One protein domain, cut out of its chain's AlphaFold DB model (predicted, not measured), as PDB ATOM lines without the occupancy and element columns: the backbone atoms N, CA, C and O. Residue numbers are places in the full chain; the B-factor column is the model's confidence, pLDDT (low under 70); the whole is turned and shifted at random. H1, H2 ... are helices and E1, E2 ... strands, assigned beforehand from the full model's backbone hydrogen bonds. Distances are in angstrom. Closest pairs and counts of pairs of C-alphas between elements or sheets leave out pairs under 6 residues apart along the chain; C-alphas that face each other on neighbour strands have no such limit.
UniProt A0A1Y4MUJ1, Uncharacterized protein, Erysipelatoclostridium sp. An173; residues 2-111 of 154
ATOM      1  N   GLU A   2     -31.336   7.643 -13.556       79.50
ATOM      2  CA  GLU A   2     -32.626   8.322 -13.323       79.50
ATOM      3  C   GLU A   2     -32.493   9.814 -12.978       79.50
ATOM      4  O   GLU A   2     -33.157  10.645 -13.587       79.50
ATOM      5  N   THR A   3     -31.562  10.183 -12.093       81.00
ATOM      6  CA  THR A   3     -31.320  11.589 -11.720       81.00
ATOM      7  C   THR A   3     -30.836  12.448 -12.891       81.00
ATOM      8  O   THR A   3     -31.197  13.616 -12.985       81.00
ATOM      9  N   ILE A   4     -30.037  11.883 -13.804       82.75
ATOM     10  CA  ILE A   4     -29.533  12.607 -14.983       82.75
ATOM     11  C   ILE A   4     -30.686  12.862 -15.957       82.75
ATOM     12  O   ILE A   4     -30.867  13.989 -16.411       82.75
ATOM     13  N   ILE A   5     -31.504  11.838 -16.223       85.12
ATOM     14  CA  ILE A   5     -32.701  11.956 -17.070       85.12
ATOM     15  C   ILE A   5     -33.678  12.976 -16.473       85.12
ATOM     16  O   ILE A   5     -34.215  13.810 -17.199       85.12
ATOM     17  N   TYR A   6     -33.858  12.964 -15.151       86.56
ATOM     18  CA  TYR A   6     -34.668  13.944 -14.434       86.56
ATOM     19  C   TYR A   6     -34.159  15.381 -14.630       86.56
ATOM     20  O   TYR A   6     -34.929  16.251 -15.034       86.56
ATOM     21  N   ILE A   7     -32.860  15.626 -14.415       88.44
ATOM     22  CA  ILE A   7     -32.241  16.949 -14.601       88.44
ATOM     23  C   ILE A   7     -32.431  17.438 -16.039       88.44
ATOM     24  O   ILE A   7     -32.847  18.579 -16.244       88.44
ATOM     25  N   ILE A   8     -32.173  16.582 -17.031       87.81
ATOM     26  CA  ILE A   8     -32.339  16.924 -18.451       87.81
ATOM     27  C   ILE A   8     -33.805  17.253 -18.760       87.81
ATOM     28  O   ILE A   8     -34.078  18.261 -19.406       87.81
ATOM     29  N   SER A   9     -34.745  16.444 -18.262       89.50
ATOM     30  CA  SER A   9     -36.183  16.626 -18.483       89.50
ATOM     31  C   SER A   9     -36.685  17.971 -17.950       89.50
ATOM     32  O   SER A   9     -37.282  18.745 -18.701       89.50
ATOM     33  N   ILE A  10     -36.376  18.299 -16.690       91.31
ATOM     34  CA  ILE A  10     -36.762  19.587 -16.099       91.31
ATOM     35  C   ILE A  10     -36.079  20.744 -16.838       91.31
ATOM     36  O   ILE A  10     -36.730  21.737 -17.152       91.31
ATOM     37  N   SER A  11     -34.797  20.604 -17.184       91.44
ATOM     38  CA  SER A  11     -34.059  21.658 -17.892       91.44
ATOM     39  C   SER A  11     -34.653  21.972 -19.267       91.44
ATOM     40  O   SER A  11     -34.764  23.139 -19.637       91.44
ATOM     41  N   LEU A  12     -35.091  20.951 -20.014       89.56
ATOM     42  CA  LEU A  12     -35.779  21.125 -21.297       89.56
ATOM     43  C   LEU A  12     -37.113  21.863 -21.137       89.56
ATOM     44  O   LEU A  12     -37.422  22.755 -21.925       89.56
ATOM     45  N   GLN A  13     -37.896  21.516 -20.114       92.19
ATOM     46  CA  GLN A  13     -39.194  22.143 -19.856       92.19
ATOM     47  C   GLN A  13     -39.041  23.612 -19.444       92.19
ATOM     48  O   GLN A  13     -39.748  24.473 -19.972       92.19
ATOM     49  N   LEU A  14     -38.084  23.911 -18.558       92.38
ATOM     50  CA  LEU A  14     -37.746  25.284 -18.180       92.38
ATOM     51  C   LEU A  14     -37.258  26.086 -19.388       92.38
ATOM     52  O   LEU A  14     -37.750  27.190 -19.619       92.38
ATOM     53  N   ALA A  15     -36.348  25.524 -20.191       92.19
ATOM     54  CA  ALA A  15     -35.831  26.187 -21.385       92.19
ATOM     55  C   ALA A  15     -36.961  26.499 -22.376       92.19
ATOM     56  O   ALA A  15     -37.078  27.634 -22.832       92.19
ATOM     57  N   GLY A  16     -37.840  25.530 -22.656       88.94
ATOM     58  CA  GLY A  16     -38.989  25.722 -23.541       88.94
ATOM     59  C   GLY A  16     -39.943  26.813 -23.047       88.94
ATOM     60  O   GLY A  16     -40.302  27.712 -23.809       88.94
ATOM     61  N   ALA A  17     -40.309  26.787 -21.762       92.56
ATOM     62  CA  ALA A  17     -41.195  27.791 -21.177       92.56
ATOM     63  C   ALA A  17     -40.589  29.204 -21.224       92.56
ATOM     64  O   ALA A  17     -41.275  30.165 -21.583       92.56
ATOM     65  N   LEU A  18     -39.296  29.340 -20.911       89.81
ATOM     66  CA  LEU A  18     -38.595  30.625 -20.928       89.81
ATOM     67  C   LEU A  18     -38.407  31.165 -22.350       89.81
ATOM     68  O   LEU A  18     -38.648  32.348 -22.577       89.81
ATOM     69  N   LEU A  19     -38.041  30.319 -23.318       88.06
ATOM     70  CA  LEU A  19     -37.927  30.722 -24.724       88.06
ATOM     71  C   LEU A  19     -39.264  31.257 -25.259       88.06
ATOM     72  O   LEU A  19     -39.300  32.329 -25.866       88.06
ATOM     73  N   LEU A  20     -40.374  30.567 -24.978       88.00
ATOM     74  CA  LEU A  20     -41.711  31.025 -25.369       88.00
ATOM     75  C   LEU A  20     -42.078  32.346 -24.684       88.00
ATOM     76  O   LEU A  20     -42.596  33.263 -25.325       88.00
ATOM     77  N   MET A  21     -41.747  32.491 -23.402       86.56
ATOM     78  CA  MET A  21     -41.998  33.727 -22.671       86.56
ATOM     79  C   MET A  21     -41.225  34.925 -23.241       86.56
ATOM     80  O   MET A  21     -41.792  36.011 -23.371       86.56
ATOM     81  N   ILE A  22     -39.948  34.733 -23.580       83.88
ATOM     82  CA  ILE A  22     -39.053  35.800 -24.047       83.88
ATOM     83  C   ILE A  22     -39.378  36.194 -25.490       83.88
ATOM     84  O   ILE A  22     -39.546  37.379 -25.780       83.88
ATOM     85  N   PHE A  23     -39.477  35.218 -26.393       80.31
ATOM     86  CA  PHE A  23     -39.540  35.485 -27.832       80.31
ATOM     87  C   PHE A  23     -40.970  35.556 -28.372       80.31
ATOM     88  O   PHE A  23     -41.252  36.336 -29.284       80.31
ATOM     89  N   VAL A  24     -41.905  34.794 -27.797       76.06
ATOM     90  CA  VAL A  24     -43.268  34.673 -28.337       76.06
ATOM     91  C   VAL A  24     -44.268  35.558 -27.603       76.06
ATOM     92  O   VAL A  24     -45.281  35.916 -28.190       76.06
ATOM     93  N   LEU A  25     -44.028  36.011 -26.373       75.06
ATOM     94  CA  LEU A  25     -45.073  36.654 -25.556       75.06
ATOM     95  C   LEU A  25     -44.768  38.094 -25.155       75.06
ATOM     96  O   LEU A  25     -44.914  38.498 -23.997       75.06
ATOM     97  N   SER A  26     -44.385  38.906 -26.141       76.62
ATOM     98  CA  SER A  26     -44.202  40.333 -25.904       76.62
ATOM     99  C   SER A  26     -45.515  40.996 -25.486       76.62
ATOM    100  O   SER A  26     -46.521  40.933 -26.188       76.62
ATOM    101  N   THR A  27     -45.467  41.656 -24.334       79.12
ATOM    102  CA  THR A  27     -46.546  42.473 -23.755       79.12
ATOM    103  C   THR A  27     -46.346  43.961 -24.041       79.12
ATOM    104  O   THR A  27     -47.156  44.789 -23.627       79.12
ATOM    105  N   LYS A  28     -45.276  44.321 -24.771       81.75
ATOM    106  CA  LYS A  28     -45.048  45.696 -25.224       81.75
ATOM    107  C   LYS A  28     -46.178  46.105 -26.162       81.75
ATOM    108  O   LYS A  28     -46.493  45.373 -27.099       81.75
ATOM    109  N   ARG A  29     -46.744  47.292 -25.934       79.06
ATOM    110  CA  ARG A  29     -47.908  47.789 -26.679       79.06
ATOM    111  C   ARG A  29     -47.700  47.746 -28.191       79.06
ATOM    112  O   ARG A  29     -48.555  47.219 -28.886       79.06
ATOM    113  N   GLU A  30     -46.549  48.198 -28.675       82.12
ATOM    114  CA  GLU A  30     -46.174  48.157 -30.097       82.12
ATOM    115  C   GLU A  30     -46.237  46.744 -30.687       82.12
ATOM    116  O   GLU A  30     -46.801  46.536 -31.755       82.12
ATOM    117  N   LYS A  31     -45.717  45.742 -29.968       79.56
ATOM    118  CA  LYS A  31     -45.719  44.346 -30.425       79.56
ATOM    119  C   LYS A  31     -47.116  43.734 -30.415       79.56
ATOM    120  O   LYS A  31     -47.425  42.921 -31.283       79.56
ATOM    121  N   VAL A  32     -47.962  44.123 -29.463       78.62
ATOM    122  CA  VAL A  32     -49.366  43.693 -29.433       78.62
ATOM    123  C   VAL A  32     -50.161  44.366 -30.552       78.62
ATOM    124  O   VAL A  32     -50.930  43.683 -31.217       78.62
ATOM    125  N   ILE A  33     -49.921  45.655 -30.824       79.88
ATOM    126  CA  ILE A  33     -50.507  46.366 -31.970       79.88
ATOM    127  C   ILE A  33     -50.088  45.700 -33.283       79.88
ATOM    128  O   ILE A  33     -50.962  45.396 -34.078       79.88
ATOM    129  N   GLN A  34     -48.801  45.391 -33.488       77.69
ATOM    130  CA  GLN A  34     -48.325  44.690 -34.693       77.69
ATOM    131  C   GLN A  34     -49.041  43.348 -34.903       77.69
ATOM    132  O   GLN A  34     -49.483  43.041 -36.006       77.69
ATOM    133  N   ARG A  35     -49.212  42.553 -33.839       78.50
ATOM    134  CA  ARG A  35     -49.947  41.276 -33.913       78.50
ATOM    135  C   ARG A  35     -51.433  41.459 -34.166       78.50
ATOM    136  O   ARG A  35     -52.031  40.647 -34.861       78.50
ATOM    137  N   PHE A  36     -52.030  42.482 -33.565       79.19
ATOM    138  CA  PHE A  36     -53.434  42.801 -33.766       79.19
ATOM    139  C   PHE A  36     -53.682  43.308 -35.188       79.19
ATOM    140  O   PHE A  36     -54.642  42.877 -35.802       79.19
ATOM    141  N   ALA A  37     -52.796  44.138 -35.739       73.88
ATOM    142  CA  ALA A  37     -52.872  44.624 -37.114       73.88
ATOM    143  C   ALA A  37     -52.710  43.494 -38.142       73.88
ATOM    144  O   ALA A  37     -53.408  43.485 -39.144       73.88
ATOM    145  N   GLY A  38     -51.844  42.509 -37.872       67.69
ATOM    146  CA  GLY A  38     -51.689  41.341 -38.746       67.69
ATOM    147  C   GLY A  38     -52.861  40.349 -38.716       67.69
ATOM    148  O   GLY A  38     -52.977  39.537 -39.623       67.69
ATOM    149  N   ASN A  39     -53.721  40.397 -37.688       66.69
ATOM    150  CA  ASN A  39     -54.808  39.423 -37.473       66.69
ATOM    151  C   ASN A  39     -56.212  40.051 -37.391       66.69
ATOM    152  O   ASN A  39     -57.202  39.334 -37.251       66.69
ATOM    153  N   GLY A  40     -56.312  41.377 -37.379       66.50
ATOM    154  CA  GLY A  40     -57.521  42.130 -37.070       66.50
ATOM    155  C   GLY A  40     -57.751  43.251 -38.071       66.50
ATOM    156  O   GLY A  40     -56.846  43.671 -38.782       66.50
ATOM    157  N   ILE A  41     -58.987  43.745 -38.121       69.44
ATOM    158  CA  ILE A  41     -59.373  44.822 -39.035       69.44
ATOM    159  C   ILE A  41     -59.129  46.161 -38.338       69.44
ATOM    160  O   ILE A  41     -59.748  46.461 -37.311       69.44
ATOM    161  N   ILE A  42     -58.227  46.954 -38.910       76.44
ATOM    162  CA  ILE A  42     -58.018  48.360 -38.576       76.44
ATOM    163  C   ILE A  42     -58.408  49.147 -39.826       76.44
ATOM    164  O   ILE A  42     -57.802  48.971 -40.877       76.44
ATOM    165  N   ALA A  43     -59.438  49.979 -39.717       74.06
ATOM    166  CA  ALA A  43     -59.917  50.829 -40.797       74.06
ATOM    167  C   ALA A  43     -59.714  52.300 -40.429       74.06
ATOM    168  O   ALA A  43     -59.633  52.658 -39.254       74.06
ATOM    169  N   ARG A  44     -59.644  53.163 -41.437       78.31
ATOM    170  CA  ARG A  44     -59.637  54.615 -41.265       78.31
ATOM    171  C   ARG A  44     -60.898  55.181 -41.903       78.31
ATOM    172  O   ARG A  44     -61.222  54.827 -43.032       78.31
ATOM    173  N   ASP A  45     -61.604  56.036 -41.176       78.69
ATOM    174  CA  ASP A  45     -62.718  56.799 -41.726       78.69
ATOM    175  C   ASP A  45     -62.167  57.926 -42.616       78.69
ATOM    176  O   ASP A  45     -61.381  58.756 -42.162       78.69
ATOM    177  N   ASN A  46     -62.561  57.956 -43.891       77.88
ATOM    178  CA  ASN A  46     -62.068  58.941 -44.861       77.88
ATOM    179  C   ASN A  46     -62.591  60.369 -44.621       77.88
ATOM    180  O   ASN A  46     -61.996  61.316 -45.128       77.88
ATOM    181  N   ASN A  47     -63.679  60.541 -43.866       78.25
ATOM    182  CA  ASN A  47     -64.283  61.848 -43.607       78.25
ATOM    183  C   ASN A  47     -63.779  62.473 -42.303       78.25
ATOM    184  O   ASN A  47     -63.563  63.682 -42.243       78.25
ATOM    185  N   THR A  48     -63.603  61.665 -41.256       79.94
ATOM    186  CA  THR A  48     -63.166  62.142 -39.929       79.94
ATOM    187  C   THR A  48     -61.681  61.897 -39.665       79.94
ATOM    188  O   THR A  48     -61.134  62.440 -38.705       79.94
ATOM    189  N   ASN A  49     -61.016  61.105 -40.516       76.56
ATOM    190  CA  ASN A  49     -59.646  60.620 -40.338       76.56
ATOM    191  C   ASN A  49     -59.448  59.797 -39.043       76.56
ATOM    192  O   ASN A  49     -58.320  59.597 -38.586       76.56
ATOM    193  N   GLU A  50     -60.535  59.311 -38.437       79.69
ATOM    194  CA  GLU A  50     -60.492  58.504 -37.219       79.69
ATOM    195  C   GLU A  50     -60.131  57.045 -37.520       79.69
ATOM    196  O   GLU A  50     -60.524  56.473 -38.539       79.69
ATOM    197  N   ILE A  51     -59.380  56.419 -36.609       81.81
ATOM    198  CA  ILE A  51     -59.042  54.996 -36.703       81.81
ATOM    199  C   ILE A  51     -60.151  54.178 -36.044       81.81
ATOM    200  O   ILE A  51     -60.357  54.241 -34.831       81.81
ATOM    201  N   LEU A  52     -60.810  53.349 -36.845       78.19
ATOM    202  CA  LEU A  52     -61.840  52.412 -36.431       78.19
ATOM    203  C   LEU A  52     -61.224  51.028 -36.249       78.19
ATOM    204  O   LEU A  52     -60.637  50.448 -37.162       78.19
ATOM    205  N   TYR A  53     -61.373  50.473 -35.055       82.25
ATOM    206  CA  TYR A  53     -60.914  49.128 -34.744       82.25
ATOM    207  C   TYR A  53     -61.796  48.514 -33.663       82.25
ATOM    208  O   TYR A  53     -62.444  49.209 -32.878       82.25
ATOM    209  N   ASN A  54     -61.810  47.185 -33.593       84.81
ATOM    210  CA  ASN A  54     -62.530  46.486 -32.538       84.81
ATOM    211  C   ASN A  54     -61.765  46.600 -31.208       84.81
ATOM    212  O   ASN A  54     -60.884  45.793 -30.905       84.81
ATOM    213  N   GLU A  55     -62.119  47.602 -30.401       84.81
ATOM    214  CA  GLU A  55     -61.476  47.881 -29.111       84.81
ATOM    215  C   GLU A  55     -61.545  46.684 -28.147       84.81
ATOM    216  O   GLU A  55     -60.597  46.418 -27.404       84.81
ATOM    217  N   LYS A  56     -62.642  45.916 -28.179       85.94
ATOM    218  CA  LYS A  56     -62.792  44.713 -27.352       85.94
ATOM    219  C   LYS A  56     -61.780  43.642 -27.757       85.94
ATOM    220  O   LYS A  56     -61.050  43.151 -26.902       85.94
ATOM    221  N   ALA A  57     -61.670  43.350 -29.052       83.06
ATOM    222  CA  ALA A  57     -60.695  42.390 -29.573       83.06
ATOM    223  C   ALA A  57     -59.242  42.839 -29.317       83.06
ATOM    224  O   ALA A  57     -58.365  42.019 -29.030       83.06
ATOM    225  N   PHE A  58     -58.987  44.148 -29.357       84.06
ATOM    226  CA  PHE A  58     -57.692  44.713 -28.998       84.06
ATOM    227  C   PHE A  58     -57.361  44.486 -27.514       84.06
ATOM    228  O   PHE A  58     -56.290  43.969 -27.190       84.06
ATOM    229  N   LYS A  59     -58.294  44.785 -26.600       86.75
ATOM    230  CA  LYS A  59     -58.136  44.509 -25.160       86.75
ATOM    231  C   LYS A  59     -57.961  43.015 -24.875       86.75
ATOM    232  O   LYS A  59     -57.099  42.649 -24.074       86.75
ATOM    233  N   ASP A  60     -58.708  42.152 -25.561       85.62
ATOM    234  CA  ASP A  60     -58.575  40.698 -25.435       85.62
ATOM    235  C   ASP A  60     -57.198  40.205 -25.909       85.62
ATOM    236  O   ASP A  60     -56.607  39.322 -25.289       85.62
ATOM    237  N   SER A  61     -56.617  40.838 -26.933       84.19
ATOM    238  CA  SER A  61     -55.253  40.537 -27.395       84.19
ATOM    239  C   SER A  61     -54.199  40.836 -26.322       84.19
ATOM    240  O   SER A  61     -53.299  40.024 -26.093       84.19
ATOM    241  N   PHE A  62     -54.337  41.952 -25.597       85.56
ATOM    242  CA  PHE A  62     -53.494  42.235 -24.427       85.56
ATOM    243  C   PHE A  62     -53.707  41.218 -23.316       85.56
ATOM    244  O   PHE A  62     -52.736  40.676 -22.785       85.56
ATOM    245  N   LYS A  63     -54.967  40.939 -22.971       85.81
ATOM    246  CA  LYS A  63     -55.313  39.974 -21.924       85.81
ATOM    247  C   LYS A  63     -54.690  38.607 -22.209       85.81
ATOM    248  O   LYS A  63     -54.063  38.036 -21.323       85.81
ATOM    249  N   ASN A  64     -54.786  38.124 -23.445       86.50
ATOM    250  CA  ASN A  64     -54.197  36.855 -23.866       86.50
ATOM    251  C   ASN A  64     -52.667  36.870 -23.782       86.50
ATOM    252  O   ASN A  64     -52.076  35.896 -23.322       86.50
ATOM    253  N   ALA A  65     -52.012  37.975 -24.155       86.00
ATOM    254  CA  ALA A  65     -50.561  38.103 -24.013       86.00
ATOM    255  C   ALA A  65     -50.112  37.984 -22.544       86.00
ATOM    256  O   ALA A  65     -49.158  37.261 -22.250       86.00
ATOM    257  N   TYR A  66     -50.822  38.635 -21.615       85.06
ATOM    258  CA  TYR A  66     -50.549  38.526 -20.178       85.06
ATOM    259  C   TYR A  66     -50.870  37.137 -19.620       85.06
ATOM    260  O   TYR A  66     -50.039  36.573 -18.911       85.06
ATOM    261  N   LEU A  67     -52.026  36.560 -19.966       86.75
ATOM    262  CA  LEU A  67     -52.409  35.215 -19.528       86.75
ATOM    263  C   LEU A  67     -51.388  34.173 -19.981       86.75
ATOM    264  O   LEU A  67     -50.922  33.394 -19.159       86.75
ATOM    265  N   ASN A  68     -50.967  34.211 -21.246       86.38
ATOM    266  CA  ASN A  68     -49.944  33.305 -21.754       86.38
ATOM    267  C   ASN A  68     -48.626  33.470 -20.990       86.38
ATOM    268  O   ASN A  68     -48.017  32.479 -20.594       86.38
ATOM    269  N   LYS A  69     -48.198  34.712 -20.727       85.06
ATOM    270  CA  LYS A  69     -46.967  34.976 -19.972       85.06
ATOM    271  C   LYS A  69     -47.035  34.377 -18.564       85.06
ATOM    272  O   LYS A  69     -46.084  33.727 -18.137       85.06
ATOM    273  N   CYS A  70     -48.168  34.530 -17.879       82.88
ATOM    274  CA  CYS A  70     -48.410  33.897 -16.584       82.88
ATOM    275  C   CYS A  70     -48.417  32.366 -16.680       82.88
ATOM    276  O   CYS A  70     -47.768  31.717 -15.867       82.88
ATOM    277  N   SER A  71     -49.070  31.778 -17.687       86.25
ATOM    278  CA  SER A  71     -49.103  30.322 -17.886       86.25
ATOM    279  C   SER A  71     -47.702  29.729 -18.030       86.25
ATOM    280  O   SER A  71     -47.372  28.768 -17.340       86.25
ATOM    281  N   PHE A  72     -46.835  30.324 -18.857       88.19
ATOM    282  CA  PHE A  72     -45.452  29.852 -18.978       88.19
ATOM    283  C   PHE A  72     -44.634  30.082 -17.708       88.19
ATOM    284  O   PHE A  72     -43.786  29.254 -17.381       88.19
ATOM    285  N   ALA A  73     -44.908  31.153 -16.955       84.94
ATOM    286  CA  ALA A  73     -44.279  31.365 -15.655       84.94
ATOM    287  C   ALA A  73     -44.687  30.278 -14.657       84.94
ATOM    288  O   ALA A  73     -43.830  29.733 -13.972       84.94
ATOM    289  N   PHE A  74     -45.967  29.909 -14.611       85.25
ATOM    290  CA  PHE A  74     -46.457  28.836 -13.749       85.25
ATOM    291  C   PHE A  74     -45.896  27.473 -14.145       85.25
ATOM    292  O   PHE A  74     -45.530  26.705 -13.261       85.25
ATOM    293  N   ILE A  75     -45.757  27.190 -15.443       89.31
ATOM    294  CA  ILE A  75     -45.089  25.974 -15.927       89.31
ATOM    295  C   ILE A  75     -43.636  25.944 -15.444       89.31
ATOM    296  O   ILE A  75     -43.207  24.961 -14.838       89.31
ATOM    297  N   ALA A  76     -42.889  27.031 -15.659       87.75
ATOM    298  CA  ALA A  76     -41.494  27.110 -15.246       87.75
ATOM    299  C   ALA A  76     -41.344  26.958 -13.722       87.75
ATOM    300  O   ALA A  76     -40.562  26.141 -13.239       87.75
ATOM    301  N   LEU A  77     -42.141  27.696 -12.949       85.06
ATOM    302  CA  LEU A  77     -42.118  27.630 -11.491       85.06
ATOM    303  C   LEU A  77     -42.549  26.259 -10.972       85.06
ATOM    304  O   LEU A  77     -41.901  25.735 -10.076       85.06
ATOM    305  N   GLY A  78     -43.590  25.650 -11.541       84.38
ATOM    306  CA  GLY A  78     -44.082  24.338 -11.125       84.38
ATOM    307  C   GLY A  78     -43.023  23.250 -11.277       84.38
ATOM    308  O   GLY A  78     -42.760  22.503 -10.335       84.38
ATOM    309  N   TYR A  79     -42.344  23.208 -12.425       87.12
ATOM    310  CA  TYR A  79     -41.266  22.246 -12.646       87.12
ATOM    311  C   TYR A  79     -40.036  22.522 -11.785       87.12
ATOM    312  O   TYR A  79     -39.454  21.586 -11.237       87.12
ATOM    313  N   PHE A  80     -39.678  23.792 -11.589       83.50
ATOM    314  CA  PHE A  80     -38.579  24.158 -10.701       83.50
ATOM    315  C   PHE A  80     -38.879  23.816  -9.232       83.50
ATOM    316  O   PHE A  80     -38.037  23.247  -8.544       83.50
ATOM    317  N   MET A  81     -40.093  24.087  -8.748       80.31
ATOM    318  CA  MET A  81     -40.527  23.717  -7.395       80.31
ATOM    319  C   MET A  81     -40.567  22.198  -7.203       80.31
ATOM    320  O   MET A  81     -40.222  21.718  -6.121       80.31
ATOM    321  N   GLY A  82     -40.898  21.435  -8.251       80.56
ATOM    322  CA  GLY A  82     -40.833  19.973  -8.249       80.56
ATOM    323  C   GLY A  82     -39.456  19.417  -7.859       80.56
ATOM    324  O   GLY A  82     -39.382  18.354  -7.242       80.56
ATOM    325  N   VAL A  83     -38.375  20.166  -8.115       82.44
ATOM    326  CA  VAL A  83     -36.999  19.815  -7.715       82.44
ATOM    327  C   VAL A  83     -36.833  19.762  -6.197       82.44
ATOM    328  O   VAL A  83     -36.069  18.958  -5.666       82.44
ATOM    329  N   PHE A  84     -37.571  20.589  -5.461       79.19
ATOM    330  CA  PHE A  84     -37.478  20.632  -4.004       79.19
ATOM    331  C   PHE A  84     -38.388  19.608  -3.306       79.19
ATOM    332  O   PHE A  84     -38.387  19.534  -2.073       79.19
ATOM    333  N   GLY A  85     -39.102  18.778  -4.078       74.62
ATOM    334  CA  GLY A  85     -39.902  17.648  -3.603       74.62
ATOM    335  C   GLY A  85     -39.075  16.515  -2.974       74.62
ATOM    336  O   GLY A  85     -37.965  16.720  -2.480       74.62
ATOM    337  N   ALA A  86     -39.613  15.295  -2.949       63.34
ATOM    338  CA  ALA A  86     -38.992  14.131  -2.302       63.34
ATOM    339  C   ALA A  86     -37.841  13.522  -3.132       63.34
ATOM    340  O   ALA A  86     -37.887  12.364  -3.535       63.34
ATOM    341  N   ILE A  87     -36.807  14.313  -3.422       70.88
ATOM    342  CA  ILE A  87     -35.591  13.832  -4.083       70.88
ATOM    343  C   ILE A  87     -34.591  13.372  -3.016       70.88
ATOM    344  O   ILE A  87     -34.258  14.134  -2.112       70.88
ATOM    345  N   ASN A  88     -34.064  12.151  -3.163       73.31
ATOM    346  CA  ASN A  88     -33.078  11.534  -2.258       73.31
ATOM    347  C   ASN A  88     -31.640  12.081  -2.414       73.31
ATOM    348  O   ASN A  88     -30.687  11.487  -1.920       73.31
ATOM    349  N   TYR A  89     -31.466  13.201  -3.119       78.56
ATOM    350  CA  TYR A  89     -30.171  13.812  -3.433       78.56
ATOM    351  C   TYR A  89     -30.106  15.245  -2.897       78.56
ATOM    352  O   TYR A  89     -31.119  15.823  -2.499       78.56
ATOM    353  N   ASN A  90     -28.914  15.852  -2.918       86.25
ATOM    354  CA  ASN A  90     -28.748  17.252  -2.535       86.25
ATOM    355  C   ASN A  90     -29.540  18.169  -3.488       86.25
ATOM    356  O   ASN A  90     -29.107  18.460  -4.603       86.25
ATOM    357  N   LYS A  91     -30.700  18.633  -3.015       85.75
ATOM    358  CA  LYS A  91     -31.660  19.446  -3.775       85.75
ATOM    359  C   LYS A  91     -31.044  20.734  -4.315       85.75
ATOM    360  O   LYS A  91     -31.337  21.114  -5.443       85.75
ATOM    361  N   ALA A  92     -30.162  21.375  -3.545       85.56
ATOM    362  CA  ALA A  92     -29.491  22.600  -3.973       85.56
ATOM    363  C   ALA A  92     -28.546  22.335  -5.154       85.56
ATOM    364  O   ALA A  92     -28.579  23.064  -6.141       85.56
ATOM    365  N   LEU A  93     -27.767  21.250  -5.096       86.88
ATOM    366  CA  LEU A  93     -26.875  20.856  -6.190       86.88
ATOM    367  C   LEU A  93     -27.665  20.495  -7.457       86.88
ATOM    368  O   LEU A  93     -27.312  20.940  -8.547       86.88
ATOM    369  N   VAL A  94     -28.757  19.738  -7.315       87.94
ATOM    370  CA  VAL A  94     -29.647  19.390  -8.436       87.94
ATOM    371  C   VAL A  94     -30.272  20.647  -9.048       87.94
ATOM    372  O   VAL A  94     -30.276  20.790 -10.268       87.94
ATOM    373  N   GLY A  95     -30.739  21.586  -8.222       88.50
ATOM    374  CA  GLY A  95     -31.280  22.866  -8.681       88.50
ATOM    375  C   GLY A  95     -30.260  23.700  -9.462       88.50
ATOM    376  O   GLY A  95     -30.582  24.200 -10.536       88.50
ATOM    377  N   ILE A  96     -29.014  23.794  -8.979       89.75
ATOM    378  CA  ILE A  96     -27.927  24.498  -9.683       89.75
ATOM    379  C   ILE A  96     -27.651  23.851 -11.045       89.75
ATOM    380  O   ILE A  96     -27.567  24.557 -12.049       89.75
ATOM    381  N   LEU A  97     -27.557  22.517 -11.105       89.75
ATOM    382  CA  LEU A  97     -27.356  21.797 -12.368       89.75
ATOM    383  C   LEU A  97     -28.494  22.055 -13.357       89.75
ATOM    384  O   LEU A  97     -28.227  22.296 -14.529       89.75
ATOM    385  N   ILE A  98     -29.744  22.063 -12.892       92.12
ATOM    386  CA  ILE A  98     -30.907  22.360 -13.734       92.12
ATOM    387  C   ILE A  98     -30.823  23.776 -14.307       92.12
ATOM    388  O   ILE A  98     -31.049  23.959 -15.502       92.12
ATOM    389  N   VAL A  99     -30.462  24.778 -13.503       90.94
ATOM    390  CA  VAL A  99     -30.310  26.161 -13.985       90.94
ATOM    391  C   VAL A  99     -29.201  26.258 -15.038       90.94
ATOM    392  O   VAL A  99     -29.418  26.847 -16.099       90.94
ATOM    393  N   LEU A 100     -28.043  25.638 -14.791       92.31
ATOM    394  CA  LEU A 100     -26.924  25.619 -15.740       92.31
ATOM    395  C   LEU A 100     -27.295  24.905 -17.047       92.31
ATOM    396  O   LEU A 100     -27.091  25.458 -18.127       92.31
ATOM    397  N   CYS A 101     -27.883  23.709 -16.965       90.75
ATOM    398  CA  CYS A 101     -28.345  22.955 -18.130       90.75
ATOM    399  C   CYS A 101     -29.412  23.726 -18.913       90.75
ATOM    400  O   CYS A 101     -29.334  23.784 -20.135       90.75
ATOM    401  N   THR A 102     -30.365  24.367 -18.232       93.12
ATOM    402  CA  THR A 102     -31.388  25.215 -18.865       93.12
ATOM    403  C   THR A 102     -30.742  26.349 -19.659       93.12
ATOM    404  O   THR A 102     -31.060  26.531 -20.832       93.12
ATOM    405  N   GLY A 103     -29.793  27.075 -19.058       91.38
ATOM    406  CA  GLY A 103     -29.075  28.160 -19.731       91.38
ATOM    407  C   GLY A 103     -28.276  27.681 -20.946       91.38
ATOM    408  O   GLY A 103     -28.346  28.302 -22.007       91.38
ATOM    409  N   LEU A 104     -27.577  26.547 -20.826       92.69
ATOM    410  CA  LEU A 104     -26.851  25.931 -21.942       92.69
ATOM    411  C   LEU A 104     -27.789  25.523 -23.082       92.69
ATOM    412  O   LEU A 104     -27.488  25.812 -24.238       92.69
ATOM    413  N   ILE A 105     -28.929  24.899 -22.771       94.00
ATOM    414  CA  ILE A 105     -29.940  24.522 -23.767       94.00
ATOM    415  C   ILE A 105     -30.451  25.772 -24.480       94.00
ATOM    416  O   ILE A 105     -30.450  25.806 -25.705       94.00
ATOM    417  N   MET A 106     -30.823  26.821 -23.740       94.25
ATOM    418  CA  MET A 106     -31.303  28.073 -24.332       94.25
ATOM    419  C   MET A 106     -30.259  28.718 -25.250       94.25
ATOM    420  O   MET A 106     -30.587  29.112 -26.369       94.25
ATOM    421  N   GLY A 107     -29.002  28.804 -24.800       91.06
ATOM    422  CA  GLY A 107     -27.901  29.344 -25.597       91.06
ATOM    423  C   GLY A 107     -27.652  28.525 -26.866       91.06
ATOM    424  O   GLY A 107     -27.566  29.088 -27.956       91.06
ATOM    425  N   ALA A 108     -27.616  27.196 -26.750       91.44
ATOM    426  CA  ALA A 108     -27.480  26.301 -27.892       91.44
ATOM    427  C   ALA A 108     -28.653  26.447 -28.873       91.44
ATOM    428  O   ALA A 108     -28.426  26.556 -30.074       91.44
ATOM    429  N   THR A 109     -29.895  26.519 -28.382       91.69
ATOM    430  CA  THR A 109     -31.076  26.757 -29.223       91.69
ATOM    431  C   THR A 109     -30.956  28.071 -29.984       91.69
ATOM    432  O   THR A 109     -31.196  28.092 -31.187       91.69
ATOM    433  N   TYR A 110     -30.538  29.152 -29.322       90.44
ATOM    434  CA  TYR A 110     -30.349  30.446 -29.975       90.44
ATOM    435  C   TYR A 110     -29.307  30.380 -31.104       90.44
ATOM    436  O   TYR A 110     -29.577  30.826 -32.219       90.44
ATOM    437  N   LEU A 111     -28.149  29.761 -30.851       91.75
ATOM    438  CA  LEU A 111     -27.101  29.589 -31.862       91.75
ATOM    439  C   LEU A 111     -27.565  28.722 -33.040       91.75
ATOM    440  O   LEU A 111     -27.342  29.086 -34.192       91.75
TER     441      LEU A 111
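This is residues 2 to 111 of the 154 residues of an uncharacterized protein of Erysipelatoclostridium sp. An173 (UniProt A0A1Y4MUJ1). The model is a long, slim out-and-back shape: the chain runs out through H1, the short H2 and E1, turns at a small strand hairpin whose loop, residues 45 to 50, sticks out at the tip, and comes back through E2 and the long H3, which packs side by side on H1 with residues 69 to 80. H4 then folds back from the other end and crosses H1 as an X, while H2 packs steeply on H3 nearer the hairpin. The printed part has 110 residues, with four named helices and two named strands in the order H1, H2, E1, E2, H3, H4; the two strands make an antiparallel sheet, E1 - E2, and the class is mostly helix. The whole is only just extended, close to loose, with a radius of gyration of the C-alphas of 20.2 A, and only just a rod, spanning 72 by 30 by 17 A.

Find C-alpha 2 at (-32.626, 8.322, -13.323); from there H1, residues 2 to 24, runs 32.1 A. Next come H2, residues 29 to 39, 15.3 A, and the strands E1, residues 42 to 44, 7.0 A, and E2, residues 51 to 53, 6.5 A. Go on to C-alpha 55 at (-61.476, 47.881, -29.111), where H3, residues 55 to 82 and the longest helix, begins its 40.5 A. H4, residues 91 to 111, runs 30.2 A to C-alpha 111 at (-27.101, 29.589, -31.862).

Look first at Leu 14 and Ala 76, the closest C-alphas of H1 and H3, 5.1 A apart: these helices touch at a shallow tilt of 18 degrees, opposite ways. H4 touches H1 at a steep tilt of 49 degrees, the same way; their closest C-alphas, Ser 11 and Thr 102, are 4.6 A apart. H3 and H4 are close but not clearly touching, 7.7 A between the C-alphas of Phe 80 and Gly 95. H2 touches residues 58 to 65 of H3 at 68 degrees, a steep tilt only just short of about perpendicular; the closest C-alphas are Val 32 and Phe 62, 6.7 A. H1 and H2 are apart. E1 and E2 form an antiparallel hairpin at 149 degrees; look for N 43 and O 52, 2.9 A, and N 52 and O 43, 2.8 A, within hydrogen-bond range. In H1, H2, H3 and H4 every O i to N i+4 pair is within hydrogen-bond range.

The two C-alphas farthest apart, Asn 47 and Asn 88, are 72.2 A apart. The printed part has no cut and no long link. Its mean pLDDT is 83.8, and residues 38 to 41 and residue 86 are under 70.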